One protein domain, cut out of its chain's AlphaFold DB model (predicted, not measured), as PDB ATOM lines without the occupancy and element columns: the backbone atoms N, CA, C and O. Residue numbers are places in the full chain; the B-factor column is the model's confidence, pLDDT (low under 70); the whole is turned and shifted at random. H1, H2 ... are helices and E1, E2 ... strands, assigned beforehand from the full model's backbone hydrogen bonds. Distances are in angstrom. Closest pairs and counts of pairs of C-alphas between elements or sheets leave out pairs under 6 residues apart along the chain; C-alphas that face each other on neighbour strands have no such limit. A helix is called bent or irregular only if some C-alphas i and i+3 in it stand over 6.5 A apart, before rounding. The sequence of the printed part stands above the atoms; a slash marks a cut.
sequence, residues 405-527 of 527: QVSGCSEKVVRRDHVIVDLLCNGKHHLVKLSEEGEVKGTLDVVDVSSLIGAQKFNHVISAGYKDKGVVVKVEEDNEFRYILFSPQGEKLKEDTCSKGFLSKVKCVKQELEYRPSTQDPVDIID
ATOM      1  N   GLN A 405     131.230 183.426 171.494       86.50
ATOM      2  CA  GLN A 405     132.279 184.002 172.336       86.50
ATOM      3  C   GLN A 405     132.857 185.265 171.680       86.50
ATOM      4  O   GLN A 405     132.901 185.374 170.454       86.50
ATOM      5  N   VAL A 406     133.302 186.233 172.487       77.25
ATOM      6  CA  VAL A 406     133.739 187.551 171.981       77.25
ATOM      7  C   VAL A 406     135.264 187.659 171.878       77.25
ATOM      8  O   VAL A 406     135.763 188.080 170.838       77.25
ATOM      9  N   SER A 407     135.996 187.301 172.937       79.69
ATOM     10  CA  SER A 407     137.468 187.263 173.005       79.69
ATOM     11  C   SER A 407     137.926 186.809 174.402       79.69
ATOM     12  O   SER A 407     137.105 186.668 175.310       79.69
ATOM     13  N   GLY A 408     139.236 186.610 174.593       82.50
ATOM     14  CA  GLY A 408     139.840 186.383 175.916       82.50
ATOM     15  C   GLY A 408     139.961 184.916 176.334       82.50
ATOM     16  O   GLY A 408     140.243 184.640 177.499       82.50
ATOM     17  N   CYS A 409     139.758 183.988 175.400       92.00
ATOM     18  CA  CYS A 409     140.001 182.567 175.608       92.00
ATOM     19  C   CYS A 409     141.448 182.219 175.237       92.00
ATOM     20  O   CYS A 409     142.058 182.879 174.397       92.00
ATOM     21  N   SER A 410     142.007 181.180 175.856       93.00
ATOM     22  CA  SER A 410     143.238 180.572 175.355       93.00
ATOM     23  C   SER A 410     142.898 179.726 174.133       93.00
ATOM     24  O   SER A 410     142.033 178.859 174.209       93.00
ATOM     25  N   GLU A 411     143.581 179.981 173.022       94.88
ATOM     26  CA  GLU A 411     143.286 179.380 171.720       94.88
ATOM     27  C   GLU A 411     144.273 178.253 171.402       94.88
ATOM     28  O   GLU A 411     145.489 178.428 171.516       94.88
ATOM     29  N   LYS A 412     143.761 177.101 170.965       94.50
ATOM     30  CA  LYS A 412     144.566 176.000 170.425       94.50
ATOM     31  C   LYS A 412     143.915 175.493 169.143       94.50
ATOM     32  O   LYS A 412     142.755 175.091 169.152       94.50
ATOM     33  N   VAL A 413     144.672 175.493 168.047       95.06
ATOM     34  CA  VAL A 413     144.246 174.943 166.753       95.06
ATOM     35  C   VAL A 413     144.998 173.642 166.501       95.06
ATOM     36  O   VAL A 413     146.217 173.581 166.659       95.06
ATOM     37  N   VAL A 414     144.273 172.592 166.123       93.88
ATOM     38  CA  VAL A 414     144.828 171.280 165.780       93.88
ATOM     39  C   VAL A 414     144.345 170.896 164.389       93.88
ATOM     40  O   VAL A 414     143.142 170.855 164.142       93.88
ATOM     41  N   ARG A 415     145.284 170.599 163.485       90.88
ATOM     42  CA  ARG A 415     144.986 170.127 162.126       90.88
ATOM     43  C   ARG A 415     145.231 168.630 161.988       90.88
ATOM     44  O   ARG A 415     146.306 168.143 162.338       90.88
ATOM     45  N   ARG A 416     144.226 167.923 161.472       85.81
ATOM     46  CA  ARG A 416     144.253 166.502 161.090       85.81
ATOM     47  C   ARG A 416     143.750 166.387 159.639       85.81
ATOM     48  O   ARG A 416     144.267 167.080 158.774       85.81
ATOM     49  N   ASP A 417     142.759 165.547 159.364       83.88
ATOM     50  CA  ASP A 417     141.925 165.564 158.144       83.88
ATOM     51  C   ASP A 417     140.815 166.641 158.192       83.88
ATOM     52  O   ASP A 417     140.001 166.771 157.280       83.88
ATOM     53  N   HIS A 418     140.778 167.397 159.284       90.31
ATOM     54  CA  HIS A 418     139.880 168.500 159.581       90.31
ATOM     55  C   HIS A 418     140.578 169.436 160.589       90.31
ATOM     56  O   HIS A 418     141.658 169.122 161.104       90.31
ATOM     57  N   VAL A 419     139.956 170.570 160.910       94.44
ATOM     58  CA  VAL A 419     140.501 171.564 161.846       94.44
ATOM     59  C   VAL A 419     139.684 171.559 163.134       94.44
ATOM     60  O   VAL A 419     138.474 171.758 163.096       94.44
ATOM     61  N   ILE A 420     140.323 171.353 164.286       95.88
ATOM     62  CA  ILE A 420     139.686 171.525 165.599       95.88
ATOM     63  C   ILE A 420     140.240 172.783 166.251       95.88
ATOM     64  O   ILE A 420     141.455 172.953 166.360       95.88
ATOM     65  N   VAL A 421     139.341 173.646 166.715       96.50
ATOM     66  CA  VAL A 421     139.677 174.819 167.520       96.50
ATOM     67  C   VAL A 421     139.148 174.618 168.933       96.50
ATOM     68  O   VAL A 421     137.953 174.394 169.116       96.50
ATOM     69  N   ASP A 422     140.034 174.721 169.918       95.88
ATOM     70  CA  ASP A 422     139.710 174.767 171.344       95.88
ATOM     71  C   ASP A 422     139.857 176.200 171.860       95.88
ATOM     72  O   ASP A 422     140.936 176.794 171.777       95.88
ATOM     73  N   LEU A 423     138.754 176.752 172.371       96.31
ATOM     74  CA  LEU A 423     138.726 178.029 173.072       96.31
ATOM     75  C   LEU A 423     138.502 177.761 174.568       96.31
ATOM     76  O   LEU A 423     137.379 177.492 174.996       96.31
ATOM     77  N   LEU A 424     139.564 177.863 175.370       94.31
ATOM     78  CA  LEU A 424     139.504 177.679 176.822       94.31
ATOM     79  C   LEU A 424     139.265 179.016 177.534       94.31
ATOM     80  O   LEU A 424     140.146 179.876 177.588       94.31
ATOM     81  N   CYS A 425     138.086 179.184 178.124       92.25
ATOM     82  CA  CYS A 425     137.720 180.356 178.922       92.25
ATOM     83  C   CYS A 425     136.650 179.997 179.957       92.25
ATOM     84  O   CYS A 425     135.900 179.040 179.802       92.25
ATOM     85  N   ASN A 426     136.591 180.751 181.060       88.12
ATOM     86  CA  ASN A 426     135.616 180.540 182.142       88.12
ATOM     87  C   ASN A 426     135.580 179.095 182.697       88.12
ATOM     88  O   ASN A 426     134.527 178.606 183.105       88.12
ATOM     89  N   GLY A 427     136.730 178.407 182.695       90.12
ATOM     90  CA  GLY A 427     136.856 177.020 183.151       90.12
ATOM     91  C   GLY A 427     136.175 175.985 182.249       90.12
ATOM     92  O   GLY A 427     135.833 174.903 182.725       90.12
ATOM     93  N   LYS A 428     135.939 176.311 180.972       92.06
ATOM     94  CA  LYS A 428     135.348 175.420 179.969       92.06
ATOM     95  C   LYS A 428     136.141 175.453 178.666       92.06
ATOM     96  O   LYS A 428     136.627 176.507 178.262       92.06
ATOM     97  N   HIS A 429     136.211 174.302 178.016       94.81
ATOM     98  CA  HIS A 429     136.647 174.151 176.637       94.81
ATOM     99  C   HIS A 429     135.438 174.282 175.716       94.81
ATOM    100  O   HIS A 429     134.468 173.528 175.845       94.81
ATOM    101  N   HIS A 430     135.515 175.233 174.792       94.62
ATOM    102  CA  HIS A 430     134.564 175.414 173.705       94.62
ATOM    103  C   HIS A 430     135.213 174.898 172.418       94.62
ATOM    104  O   HIS A 430     136.025 175.585 171.795       94.62
ATOM    105  N   LEU A 431     134.883 173.665 172.048       95.19
ATOM    106  CA  LEU A 431     135.504 172.948 170.943       95.19
ATOM    107  C   LEU A 431     134.660 173.080 169.677       95.19
ATOM    108  O   LEU A 431     133.454 172.817 169.697       95.19
ATOM    109  N   VAL A 432     135.294 173.426 168.559       96.31
ATOM    110  CA  VAL A 432     134.655 173.507 167.240       96.31
ATOM    111  C   VAL A 432     135.446 172.678 166.238       96.31
ATOM    112  O   VAL A 432     136.624 172.941 166.008       96.31
ATOM    113  N   LYS A 433     134.785 171.696 165.623       96.00
ATOM    114  CA  LYS A 433     135.314 170.879 164.526       96.00
ATOM    115  C   LYS A 433     134.866 171.493 163.199       96.00
ATOM    116  O   LYS A 433     133.665 171.603 162.947       96.00
ATOM    117  N   LEU A 434     135.817 171.900 162.369       95.56
ATOM    118  CA  LEU A 434     135.640 172.558 161.071       95.56
ATOM    119  C   LEU A 434     136.219 171.675 159.953       95.56
ATOM    120  O   LEU A 434     137.221 171.000 160.173       95.56
ATOM    121  N   SER A 435     135.638 171.690 158.751       93.19
ATOM    122  CA  SER A 435     136.333 171.165 157.564       93.19
ATOM    123  C   SER A 435     137.448 172.106 157.106       93.19
ATOM    124  O   SER A 435     137.517 173.255 157.546       93.19
ATOM    125  N   GLU A 436     138.294 171.637 156.186       91.19
ATOM    126  CA  GLU A 436     139.317 172.474 155.550       91.19
ATOM    127  C   GLU A 436     138.701 173.667 154.795       91.19
ATOM    128  O   GLU A 436     139.336 174.699 154.673       91.19
ATOM    129  N   GLU A 437     137.439 173.609 154.373       90.56
ATOM    130  CA  GLU A 437     136.731 174.725 153.725       90.56
ATOM    131  C   GLU A 437     136.027 175.675 154.715       90.56
ATOM    132  O   GLU A 437     135.417 176.662 154.303       90.56
ATOM    133  N   GLY A 438     136.091 175.396 156.023       90.75
ATOM    134  CA  GLY A 438     135.483 176.240 157.058       90.75
ATOM    135  C   GLY A 438     134.040 175.901 157.412       90.75
ATOM    136  O   GLY A 438     133.379 176.680 158.101       90.75
ATOM    137  N   GLU A 439     133.529 174.744 156.988       93.06
ATOM    138  CA  GLU A 439     132.204 174.286 157.406       93.06
ATOM    139  C   GLU A 439     132.244 173.708 158.822       93.06
ATOM    140  O   GLU A 439     133.039 172.815 159.114       93.06
ATOM    141  N   VAL A 440     131.334 174.144 159.695       94.50
ATOM    142  CA  VAL A 440     131.191 173.574 161.043       94.50
ATOM    143  C   VAL A 440     130.632 172.154 160.949       94.50
ATOM    144  O   VAL A 440     129.500 171.947 160.515       94.50
ATOM    145  N   LYS A 441     131.422 171.169 161.383       94.81
ATOM    146  CA  LYS A 441     131.054 169.745 161.427       94.81
ATOM    147  C   LYS A 441     130.568 169.301 162.803       94.81
ATOM    148  O   LYS A 441     129.796 168.351 162.892       94.81
ATOM    149  N   GLY A 442     130.978 169.989 163.864       93.56
ATOM    150  CA  GLY A 442     130.524 169.700 165.218       93.56
ATOM    151  C   GLY A 442     130.987 170.741 166.226       93.56
ATOM    152  O   GLY A 442     131.965 171.452 165.998       93.56
ATOM    153  N   THR A 443     130.279 170.813 167.348       94.88
ATOM    154  CA  THR A 443     130.641 171.645 168.497       94.88
ATOM    155  C   THR A 443     130.499 170.845 169.787       94.88
ATOM    156  O   THR A 443     129.668 169.933 169.876       94.88
ATOM    157  N   LEU A 444     131.321 171.159 170.786       94.00
ATOM    158  CA  LEU A 444     131.239 170.559 172.113       94.00
ATOM    159  C   LEU A 444     131.692 171.550 173.183       94.00
ATOM    160  O   LEU A 444     132.794 172.081 173.115       94.00
ATOM    161  N   ASP A 445     130.857 171.724 174.202       93.12
ATOM    162  CA  ASP A 445     131.226 172.399 175.442       93.12
ATOM    163  C   ASP A 445     131.528 171.358 176.512       93.12
ATOM    164  O   ASP A 445     130.661 170.541 176.833       93.12
ATOM    165  N   VAL A 446     132.722 171.407 177.098       93.81
ATOM    166  CA  VAL A 446     133.088 170.560 178.239       93.81
ATOM    167  C   VAL A 446     133.813 171.377 179.305       93.81
ATOM    168  O   VAL A 446     134.598 172.270 179.000       93.81
ATOM    169  N   VAL A 447     133.544 171.102 180.578       93.56
ATOM    170  CA  VAL A 447     134.273 171.718 181.691       93.56
ATOM    171  C   VAL A 447     135.750 171.314 181.662       93.56
ATOM    172  O   VAL A 447     136.067 170.148 181.445       93.56
ATOM    173  N   ASP A 448     136.652 172.266 181.904       94.38
ATOM    174  CA  ASP A 448     138.075 171.969 182.062       94.38
ATOM    175  C   ASP A 448     138.297 171.118 183.317       94.38
ATOM    176  O   ASP A 448     137.836 171.454 184.413       94.38
ATOM    177  N   VAL A 449     139.026 170.014 183.157       93.00
ATOM    178  CA  VAL A 449     139.331 169.062 184.233       93.00
ATOM    179  C   VAL A 449     139.989 169.766 185.418       93.00
ATOM    180  O   VAL A 449     139.608 169.520 186.565       93.00
ATOM    181  N   SER A 450     140.940 170.668 185.165       90.69
ATOM    182  CA  SER A 450     141.672 171.359 186.236       90.69
ATOM    183  C   SER A 450     140.763 172.320 187.000       90.69
ATOM    184  O   SER A 450     140.738 172.327 188.234       90.69
ATOM    185  N   SER A 451     139.957 173.085 186.265       89.88
ATOM    186  CA  SER A 451     138.957 174.006 186.804       89.88
ATOM    187  C   SER A 451     137.895 173.275 187.626       89.88
ATOM    188  O   SER A 451     137.545 173.725 188.719       89.88
ATOM    189  N   LEU A 452     137.426 172.115 187.155       91.75
ATOM    190  CA  LEU A 452     136.463 171.276 187.867       91.75
ATOM    191  C   LEU A 452     137.043 170.736 189.179       91.75
ATOM    192  O   LEU A 452     136.394 170.834 190.221       91.75
ATOM    193  N   ILE A 453     138.263 170.194 189.149       90.44
ATOM    194  CA  ILE A 453     138.950 169.690 190.347       90.44
ATOM    195  C   ILE A 453     139.106 170.803 191.386       90.44
ATOM    196  O   ILE A 453     138.799 170.596 192.563       90.44
ATOM    197  N   GLY A 454     139.539 171.989 190.946       86.94
ATOM    198  CA  GLY A 454     139.680 173.163 191.802       86.94
ATOM    199  C   GLY A 454     138.349 173.609 192.413       86.94
ATOM    200  O   GLY A 454     138.274 173.844 193.619       86.94
ATOM    201  N   ALA A 455     137.280 173.665 191.612       87.25
ATOM    202  CA  ALA A 455     135.947 174.062 192.068       87.25
ATOM    203  C   ALA A 455     135.341 173.074 193.080       87.25
ATOM    204  O   ALA A 455     134.734 173.494 194.065       87.25
ATOM    205  N   GLN A 456     135.538 171.769 192.867       87.50
ATOM    206  CA  GLN A 456     135.043 170.707 193.752       87.50
ATOM    207  C   GLN A 456     135.923 170.483 194.994       87.50
ATOM    208  O   GLN A 456     135.527 169.743 195.894       87.50
ATOM    209  N   LYS A 457     137.097 171.131 195.071       86.69
ATOM    210  CA  LYS A 457     138.058 171.032 196.185       86.69
ATOM    211  C   LYS A 457     138.465 169.586 196.500       86.69
ATOM    212  O   LYS A 457     138.477 169.167 197.658       86.69
ATOM    213  N   PHE A 458     138.791 168.803 195.471       86.31
ATOM    214  CA  PHE A 458     139.306 167.449 195.681       86.31
ATOM    215  C   PHE A 458     140.745 167.483 196.209       86.31
ATOM    216  O   PHE A 458     141.627 168.042 195.567       86.31
ATOM    217  N   ASN A 459     140.987 166.852 197.363       74.25
ATOM    218  CA  ASN A 459     142.297 166.882 198.027       74.25
ATOM    219  C   ASN A 459     143.305 165.879 197.429       74.25
ATOM    220  O   ASN A 459     144.475 166.211 197.270       74.25
ATOM    221  N   HIS A 460     142.859 164.665 197.077       88.12
ATOM    222  CA  HIS A 460     143.723 163.570 196.610       88.12
ATOM    223  C   HIS A 460     143.203 162.956 195.303       88.12
ATOM    224  O   HIS A 460     142.615 161.876 195.289       88.12
ATOM    225  N   VAL A 461     143.391 163.662 194.185       90.50
ATOM    226  CA  VAL A 461     143.036 163.155 192.849       90.50
ATOM    227  C   VAL A 461     144.108 162.178 192.360       90.50
ATOM    228  O   VAL A 461     145.276 162.537 192.256       90.50
ATOM    229  N   ILE A 462     143.700 160.953 192.030       91.25
ATOM    230  CA  ILE A 462     144.573 159.893 191.497       91.25
ATOM    231  C   ILE A 462     144.622 159.935 189.973       91.25
ATOM    232  O   ILE A 462     145.674 159.760 189.369       91.25
ATOM    233  N   SER A 463     143.472 160.156 189.343       91.56
ATOM    234  CA  SER A 463     143.370 160.332 187.898       91.56
ATOM    235  C   SER A 463     142.133 161.150 187.586       91.56
ATOM    236  O   SER A 463     141.071 160.882 188.139       91.56
ATOM    237  N   ALA A 464     142.239 162.088 186.663       92.88
ATOM    238  CA  ALA A 464     141.092 162.769 186.092       92.88
ATOM    239  C   ALA A 464     141.297 162.899 184.591       92.88
ATOM    240  O   ALA A 464     142.434 162.819 184.149       92.88
ATOM    241  N   GLY A 465     140.235 163.047 183.814       94.25
ATOM    242  CA  GLY A 465     140.330 163.267 182.375       94.25
ATOM    243  C   GLY A 465     138.964 163.165 181.718       94.25
ATOM    244  O   GLY A 465     137.945 163.036 182.401       94.25
ATOM    245  N   TYR A 466     138.937 163.203 180.395       94.44
ATOM    246  CA  TYR A 466     137.688 163.204 179.648       94.44
ATOM    247  C   TYR A 466     137.237 161.786 179.307       94.44
ATOM    248  O   TYR A 466     138.061 160.902 179.052       94.44
ATOM    249  N   LYS A 467     135.921 161.567 179.323       90.81
ATOM    250  CA  LYS A 467     135.277 160.320 178.901       90.81
ATOM    251  C   LYS A 467     133.841 160.592 178.469       90.81
ATOM    252  O   LYS A 467     133.122 161.282 179.183       90.81
ATOM    253  N   ASP A 468     133.423 160.036 177.330       85.62
ATOM    254  CA  ASP A 468     132.044 160.118 176.820       85.62
ATOM    255  C   ASP A 468     131.485 161.558 176.823       85.62
ATOM    256  O   ASP A 468     130.349 161.806 177.223       85.62
ATOM    257  N   LYS A 469     132.318 162.523 176.398       85.50
ATOM    258  CA  LYS A 469     132.058 163.980 176.395       85.50
ATOM    259  C   LYS A 469     131.937 164.646 177.777       85.50
ATOM    260  O   LYS A 469     131.757 165.857 177.843       85.50
ATOM    261  N   GLY A 470     132.051 163.891 178.865       88.75
ATOM    262  CA  GLY A 470     132.107 164.384 180.239       88.75
ATOM    263  C   GLY A 470     133.509 164.298 180.847       88.75
ATOM    264  O   GLY A 470     134.498 164.034 180.158       88.75
ATOM    265  N   VAL A 471     133.582 164.490 182.164       92.62
ATOM    266  CA  VAL A 471     134.824 164.376 182.943       92.62
ATOM    267  C   VAL A 471     134.692 163.246 183.951       92.62
ATOM    268  O   VAL A 471     133.709 163.161 184.680       92.62
ATOM    269  N   VAL A 472     135.698 162.385 184.029       94.00
ATOM    270  CA  VAL A 472     135.814 161.362 185.069       94.00
ATOM    271  C   VAL A 472     136.927 161.736 186.032       94.00
ATOM    272  O   VAL A 472     138.002 162.161 185.613       94.00
ATOM    273  N   VAL A 473     136.675 161.577 187.329       94.06
ATOM    274  CA  VAL A 473     137.639 161.857 188.398       94.06
ATOM    275  C   VAL A 473     137.673 160.676 189.362       94.06
ATOM    276  O   VAL A 473     136.640 160.241 189.868       94.06
ATOM    277  N   LYS A 474     138.872 160.175 189.642       93.62
ATOM    278  CA  LYS A 474     139.171 159.200 190.691       93.62
ATOM    279  C   LYS A 474     139.880 159.927 191.823       93.62
ATOM    280  O   LYS A 474     140.956 160.486 191.609       93.62
ATOM    281  N   VAL A 475     139.307 159.877 193.018       92.56
ATOM    282  CA  VAL A 475     139.920 160.411 194.237       92.56
ATOM    283  C   VAL A 475     140.182 159.300 195.245       92.56
ATOM    284  O   VAL A 475     139.475 158.290 195.282       92.56
ATOM    285  N   GLU A 476     141.223 159.485 196.045       90.44
ATOM    286  CA  GLU A 476     141.575 158.607 197.150       90.44
ATOM    287  C   GLU A 476     141.157 159.231 198.484       90.44
ATOM    288  O   GLU A 476     141.500 160.369 198.788       90.44
ATOM    289  N   GLU A 477     140.425 158.466 199.288       86.94
ATOM    290  CA  GLU A 477     140.078 158.798 200.671       86.94
ATOM    291  C   GLU A 477     140.639 157.711 201.600       86.94
ATOM    292  O   GLU A 477     141.122 156.682 201.121       86.94
ATOM    293  N   ASP A 478     140.617 157.913 202.922       84.12
ATOM    294  CA  ASP A 478     141.347 157.068 203.885       84.12
ATOM    295  C   ASP A 478     141.125 155.559 203.658       84.12
ATOM    296  O   ASP A 478     142.084 154.804 203.478       84.12
ATOM    297  N   ASN A 479     139.861 155.130 203.546       85.31
ATOM    298  CA  ASN A 479     139.483 153.714 203.438       85.31
ATOM    299  C   ASN A 479     138.849 153.305 202.093       85.31
ATOM    300  O   ASN A 479     138.537 152.124 201.903       85.31
ATOM    301  N   GLU A 480     138.679 154.227 201.140       90.06
ATOM    302  CA  GLU A 480     138.028 153.953 199.852       90.06
ATOM    303  C   GLU A 480     138.563 154.794 198.682       90.06
ATOM    304  O   GLU A 480     139.195 155.831 198.862       90.06
ATOM    305  N   PHE A 481     138.322 154.310 197.461       90.88
ATOM    306  CA  PHE A 481     138.414 155.086 196.228       90.88
ATOM    307  C   PHE A 481     137.021 155.536 195.815       90.88
ATOM    308  O   PHE A 481     136.079 154.739 195.841       90.88
ATOM    309  N   ARG A 482     136.916 156.784 195.366       92.00
ATOM    310  CA  ARG A 482     135.677 157.361 194.852       92.00
ATOM    311  C   ARG A 482     135.862 157.751 193.394       92.00
ATOM    312  O   ARG A 482     136.797 158.472 193.046       92.00
ATOM    313  N   TYR A 483     134.976 157.244 192.552       93.25
ATOM    314  CA  TYR A 483     134.963 157.429 191.109       93.25
ATOM    315  C   TYR A 483     133.740 158.260 190.749       93.25
ATOM    316  O   TYR A 483     132.612 157.872 191.049       93.25
ATOM    317  N   ILE A 484     133.956 159.414 190.132       93.50
ATOM    318  CA  ILE A 484     132.902 160.380 189.841       93.50
ATOM    319  C   ILE A 484     132.881 160.634 188.340       93.50
ATOM    320  O   ILE A 484     133.918 160.916 187.747       93.50
ATOM    321  N   LEU A 485     131.698 160.538 187.741       93.56
ATOM    322  CA  LEU A 485     131.424 160.950 186.372       93.56
ATOM    323  C   LEU A 485     130.639 162.256 186.417       93.56
ATOM    324  O   LEU A 485     129.578 162.337 187.042       93.56
ATOM    325  N   PHE A 486     131.157 163.253 185.722       93.56
ATOM    326  CA  PHE A 486     130.544 164.549 185.524       93.56
ATOM    327  C   PHE A 486     130.026 164.680 184.097       93.56
ATOM    328  O   PHE A 486     130.626 164.169 183.151       93.56
ATOM    329  N   SER A 487     128.916 165.396 183.952       92.38
ATOM    330  CA  SER A 487     128.385 165.835 182.671       92.38
ATOM    331  C   SER A 487     129.358 166.807 181.999       92.38
ATOM    332  O   SER A 487     130.241 167.358 182.669       92.38
ATOM    333  N   PRO A 488     129.186 167.091 180.696       89.88
ATOM    334  CA  PRO A 488     129.974 168.121 180.027       89.88
ATOM    335  C   PRO A 488     129.880 169.491 180.726       89.88
ATOM    336  O   PRO A 488     130.827 170.269 180.722       89.88
ATOM    337  N   GLN A 489     128.764 169.777 181.405       89.81
ATOM    338  CA  GLN A 489     128.532 171.021 182.142       89.81
ATOM    339  C   GLN A 489     129.177 171.042 183.539       89.81
ATOM    340  O   GLN A 489     129.126 172.074 184.207       89.81
ATOM    341  N   GLY A 490     129.792 169.939 183.979       87.81
ATOM    342  CA  GLY A 490     130.394 169.803 185.308       87.81
ATOM    343  C   GLY A 490     129.414 169.369 186.400       87.81
ATOM    344  O   GLY A 490     129.738 169.457 187.584       87.81
ATOM    345  N   GLU A 491     128.226 168.883 186.032       90.44
ATOM    346  CA  GLU A 491     127.255 168.339 186.984       90.44
ATOM    347  C   GLU A 491     127.571 166.879 187.286       90.44
ATOM    348  O   GLU A 491     127.834 166.084 186.388       90.44
ATOM    349  N   LYS A 492     127.535 166.492 188.557       92.56
ATOM    350  CA  LYS A 492     127.794 165.111 188.962       92.56
ATOM    351  C   LYS A 492     126.660 164.198 188.487       92.56
ATOM    352  O   LYS A 492     125.541 164.301 188.979       92.56
ATOM    353  N   LEU A 493     126.963 163.285 187.566       91.19
ATOM    354  CA  LEU A 493     126.002 162.334 186.998       91.19
ATOM    355  C   LEU A 493     125.955 161.029 187.782       91.19
ATOM    356  O   LEU A 493     124.885 160.497 188.065       91.19
ATOM    357  N   LYS A 494     127.133 160.494 188.104       92.12
ATOM    358  CA  LYS A 494     127.263 159.205 188.774       92.12
ATOM    359  C   LYS A 494     128.461 159.235 189.699       92.12
ATOM    360  O   LYS A 494     129.504 159.786 189.361       92.12
ATOM    361  N   GLU A 495     128.318 158.599 190.848       91.75
ATOM    362  CA  GLU A 495     129.414 158.356 191.770       91.75
ATOM    363  C   GLU A 495     129.343 156.938 192.287       91.75
ATOM    364  O   GLU A 495     128.278 156.440 192.640       91.75
ATOM    365  N   ASP A 496     130.508 156.322 192.324       91.75
ATOM    366  CA  ASP A 496     130.709 154.969 192.778       91.75
ATOM    367  C   ASP A 496     131.889 154.956 193.750       91.75
ATOM    368  O   ASP A 496     132.910 155.605 193.521       91.75
ATOM    369  N   THR A 497     131.768 154.192 194.835       90.12
ATOM    370  CA  THR A 497     132.872 153.974 195.778       90.12
ATOM    371  C   THR A 497     133.299 152.511 195.822       90.12
ATOM    372  O   THR A 497     132.505 151.578 195.589       90.12
ATOM    373  N   CYS A 498     134.575 152.300 196.139       88.06
ATOM    374  CA  CYS A 498     135.131 150.992 196.446       88.06
ATOM    375  C   CYS A 498     136.134 151.061 197.597       88.06
ATOM    376  O   CYS A 498     137.125 151.781 197.539       88.06
ATOM    377  N   SER A 499     135.907 150.249 198.629       86.12
ATOM    378  CA  SER A 499     136.795 150.149 199.787       86.12
ATOM    379  C   SER A 499     138.148 149.529 199.418       86.12
ATOM    380  O   SER A 499     138.216 148.612 198.597       86.12
ATOM    381  N   LYS A 500     139.228 149.943 200.089       81.19
ATOM    382  CA  LYS A 500     140.602 149.443 199.851       81.19
ATOM    383  C   LYS A 500     140.866 148.017 200.379       81.19
ATOM    384  O   LYS A 500     141.979 147.506 200.272       81.19
ATOM    385  N   GLY A 501     139.858 147.361 200.962       75.81
ATOM    386  CA  GLY A 501     139.960 146.021 201.546       75.81
ATOM    387  C   GLY A 501     140.226 144.898 200.531       75.81
ATOM    388  O   GLY A 501     139.946 145.004 199.339       75.81
ATOM    389  N   PHE A 502     140.746 143.762 201.008       68.19
ATOM    390  CA  PHE A 502     141.102 142.622 200.148       68.19
ATOM    391  C   PHE A 502     139.897 142.034 199.385       68.19
ATOM    392  O   PHE A 502     140.035 141.658 198.222       68.19
ATOM    393  N   LEU A 503     138.714 142.001 200.010       70.50
ATOM    394  CA  LEU A 503     137.484 141.433 199.436       70.50
ATOM    395  C   LEU A 503     136.821 142.329 198.369       70.50
ATOM    396  O   LEU A 503     136.010 141.844 197.586       70.50
ATOM    397  N   SER A 504     137.171 143.615 198.297       74.75
ATOM    398  CA  SER A 504     136.579 144.598 197.373       74.75
ATOM    399  C   SER A 504     137.404 144.832 196.099       74.75
ATOM    400  O   SER A 504     136.950 145.543 195.202       74.75
ATOM    401  N   LYS A 505     138.565 144.175 195.951       78.31
ATOM    402  CA  LYS A 505     139.475 144.332 194.797       78.31
ATOM    403  C   LYS A 505     138.792 144.169 193.434       78.31
ATOM    404  O   LYS A 505     139.039 144.966 192.537       78.31
ATOM    405  N   VAL A 506     137.906 143.181 193.275       80.62
ATOM    406  CA  VAL A 506     137.199 142.937 191.999       80.62
ATOM    407  C   VAL A 506     136.268 144.102 191.638       80.62
ATOM    408  O   VAL A 506     136.208 144.509 190.479       80.62
ATOM    409  N   LYS A 507     135.583 144.686 192.634       83.06
ATOM    410  CA  LYS A 507     134.716 145.861 192.448       83.06
ATOM    411  C   LYS A 507     135.540 147.090 192.045       83.06
ATOM    412  O   LYS A 507     135.155 147.785 191.111       83.06
ATOM    413  N   CYS A 508     136.688 147.302 192.694       83.44
ATOM    414  CA  CYS A 508     137.596 148.415 192.401       83.44
ATOM    415  C   CYS A 508     138.155 148.331 190.973       83.44
ATOM    416  O   CYS A 508     138.130 149.325 190.260       83.44
ATOM    417  N   VAL A 509     138.592 147.148 190.516       85.81
ATOM    418  CA  VAL A 509     139.098 146.961 189.139       85.81
ATOM    419  C   VAL A 509     138.002 147.224 188.105       85.81
ATOM    420  O   VAL A 509     138.254 147.865 187.086       85.81
ATOM    421  N   LYS A 510     136.767 146.770 188.367       87.06
ATOM    422  CA  LYS A 510     135.631 147.038 187.476       87.06
ATOM    423  C   LYS A 510     135.356 148.542 187.353       87.06
ATOM    424  O   LYS A 510     135.234 149.036 186.237       87.06
ATOM    425  N   GLN A 511     135.307 149.259 188.477       88.06
ATOM    426  CA  GLN A 511     135.116 150.714 188.491       88.06
ATOM    427  C   GLN A 511     136.301 151.450 187.854       88.06
ATOM    428  O   GLN A 511     136.111 152.412 187.123       88.06
ATOM    429  N   GLU A 512     137.529 150.974 188.043       87.56
ATOM    430  CA  GLU A 512     138.713 151.565 187.422       87.56
ATOM    431  C   GLU A 512     138.693 151.471 185.893       87.56
ATOM    432  O   GLU A 512     139.075 152.428 185.228       87.56
ATOM    433  N   LEU A 513     138.188 150.373 185.327       87.81
ATOM    434  CA  LEU A 513     137.965 150.257 183.883       87.81
ATOM    435  C   LEU A 513     136.793 151.133 183.409       87.81
ATOM    436  O   LEU A 513     136.892 151.801 182.379       87.81
ATOM    437  N   GLU A 514     135.694 151.155 184.166       88.88
ATOM    438  CA  GLU A 514     134.487 151.921 183.832       88.88
ATOM    439  C   GLU A 514     134.721 153.436 183.870       88.88
ATOM    440  O   GLU A 514     134.208 154.147 183.014       88.88
ATOM    441  N   TYR A 515     135.552 153.939 184.782       91.25
ATOM    442  CA  TYR A 515     135.843 155.368 184.948       91.25
ATOM    443  C   TYR A 515     137.222 155.771 184.421       91.25
ATOM    444  O   TYR A 515     137.685 156.881 184.676       91.25
ATOM    445  N   ARG A 516     137.895 154.889 183.674       90.25
ATOM    446  CA  ARG A 516     139.160 155.225 183.019       90.25
ATOM    447  C   ARG A 516     138.930 156.356 182.007       90.25
ATOM    448  O   ARG A 516     138.113 156.146 181.101       90.25
ATOM    449  N   PRO A 517     139.641 157.499 182.115       92.19
ATOM    450  CA  PRO A 517     139.601 158.536 181.090       92.19
ATOM    451  C   PRO A 517     139.969 157.957 179.722       92.19
ATOM    452  O   PRO A 517     140.902 157.155 179.627       92.19
ATOM    453  N   SER A 518     139.253 158.361 178.672       92.31
ATOM    454  CA  SER A 518     139.622 158.029 177.292       92.31
ATOM    455  C   SER A 518     140.781 158.895 176.801       92.31
ATOM    456  O   SER A 518     141.606 158.420 176.029       92.31
ATOM    457  N   THR A 519     140.873 160.137 177.278       92.38
ATOM    458  CA  THR A 519     141.932 161.091 176.927       92.38
ATOM    459  C   THR A 519     142.136 162.125 178.041       92.38
ATOM    460  O   THR A 519     141.286 162.305 178.918       92.38
ATOM    461  N   GLN A 520     143.284 162.797 178.006       91.62
ATOM    462  CA  GLN A 520     143.567 164.006 178.785       91.62
ATOM    463  C   GLN A 520     143.396 165.280 177.949       91.62
ATOM    464  O   GLN A 520     143.251 166.358 178.517       91.62
ATOM    465  N   ASP A 521     143.421 165.167 176.617       91.38
ATOM    466  CA  ASP A 521     143.289 166.299 175.704       91.38
ATOM    467  C   ASP A 521     141.811 166.457 175.309       91.38
ATOM    468  O   ASP A 521     141.240 165.540 174.711       91.38
ATOM    469  N   PRO A 522     141.163 167.591 175.623       90.12
ATOM    470  CA  PRO A 522     139.769 167.828 175.250       90.12
ATOM    471  C   PRO A 522     139.563 167.826 173.727       90.12
ATOM    472  O   PRO A 522     138.461 167.573 173.256       90.12
ATOM    473  N   VAL A 523     140.608 168.040 172.926       91.75
ATOM    474  CA  VAL A 523     140.499 167.959 171.463       91.75
ATOM    475  C   VAL A 523     140.118 166.543 170.997       91.75
ATOM    476  O   VAL A 523     139.386 166.398 170.023       91.75
ATOM    477  N   ASP A 524     140.527 165.491 171.711       90.12
ATOM    478  CA  ASP A 524     140.283 164.104 171.291       90.12
ATOM    479  C   ASP A 524     138.855 163.600 171.585       90.12
ATOM    480  O   ASP A 524     138.505 162.502 171.166       90.12
ATOM    481  N   ILE A 525     138.027 164.348 172.331       89.44
ATOM    482  CA  ILE A 525     136.631 163.944 172.611       89.44
ATOM    483  C   ILE A 525     135.608 164.485 171.606       89.44
ATOM    484  O   ILE A 525     134.450 164.054 171.630       89.44
ATOM    485  N   ILE A 526     136.004 165.452 170.774       86.69
ATOM    486  CA  ILE A 526     135.191 165.960 169.659       86.69
ATOM    487  C   ILE A 526     135.629 165.369 168.314       86.69
ATOM    488  O   ILE A 526     134.851 165.417 167.356       86.69
ATOM    489  N   ASP A 527     136.851 164.835 168.238       76.25
ATOM    490  CA  ASP A 527     137.296 164.089 167.065       76.25
ATOM    491  C   ASP A 527     136.443 162.828 166.858       76.25
ATOM    492  O   ASP A 527     135.868 162.705 165.746       76.25
TER     493      ASP A 527
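What this domain is: This is residues 405 to 527 of the 527 residues of an uncharacterized protein of Sulfuracidifex tepidarius (UniProt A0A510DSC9). Two small antiparallel sheets of four strands follow one another along a rod: E1 to E4 make one lobe, E5 to E8 the other, with H1 at the junction. H2 covers one face of the second sheet, H1 packs on its opposite face, and the tail returns to the first sheet, where H3 packs on E2 and E3. The 123 printed residues hold eight named strands and three named helices, in the order E1 E2 E3 E4 H1 E5 E6 E7 E8 H2 H3, of mixed class. The whole is only just loose, close to compact, with a radius of gyration of the C-alphas of 16.6 A and spans of 57 by 27 by 19 A.

How they stand to each other: Begin at E1, residues 410 to 415, then follow E2, residues 419 to 425, E3, residues 428 to 434, and E4, residues 440 to 447: a meander, each strand the antiparallel neighbour of the one before. Look for N 412 and O 422 at 3.0 A, N 421 and O 432 at 2.9 A, and N 431 and O 444 at 2.8 A, within hydrogen-bond range. A second meander is E5, residues 461 to 467, E6, residues 470 to 476, E7, residues 480 to 486, and E8, residues 492 to 499, twisted; find N 465 and O 472 at 3.0 A, N 473 and O 484 at 2.9 A, and N 483 and O 496 at 2.8 A. Between the sheets, the closest C-alphas of E4 and E6 are those of Val 446 and Gly 470, 6.6 A apart. H1, residues 449 to 456, is on the second sheet at a height of 8.7 A. H2, residues 502 to 514, is on the opposite face at 8.9 A, along the strands at 17 degrees to E7 on the local plane; its closest C-alpha pair with E8 is Cys 508 and Cys 498, 5.4 A. H3, residues 522 to 525, is on the first sheet at a height of 7.6 A. Every O i to N i+4 pair is within hydrogen-bond range in H1, 7 of 9 are in H2, and H3 is too short for one.

Where its parts are: Find C-alpha 410 at (143.238, 180.572, 175.355), where E1 begins. E4 is 21.0 A long, E8 20.5 A and E6 20.2 A. H2 runs 19.9 A from C-alpha 502 at (141.102, 142.622, 200.148); it is irregular, with C-alphas 503 and 506 7.6 A apart. H3 ends at C-alpha 525, (136.631, 163.944, 172.611).

The domain as a whole: The C-alphas farthest apart, those of Glu 437 and Phe 502, are 56.6 A apart. The printed part has no cut and no long link. Mean pLDDT of the printed part is 89.7; residue 502 is under 70.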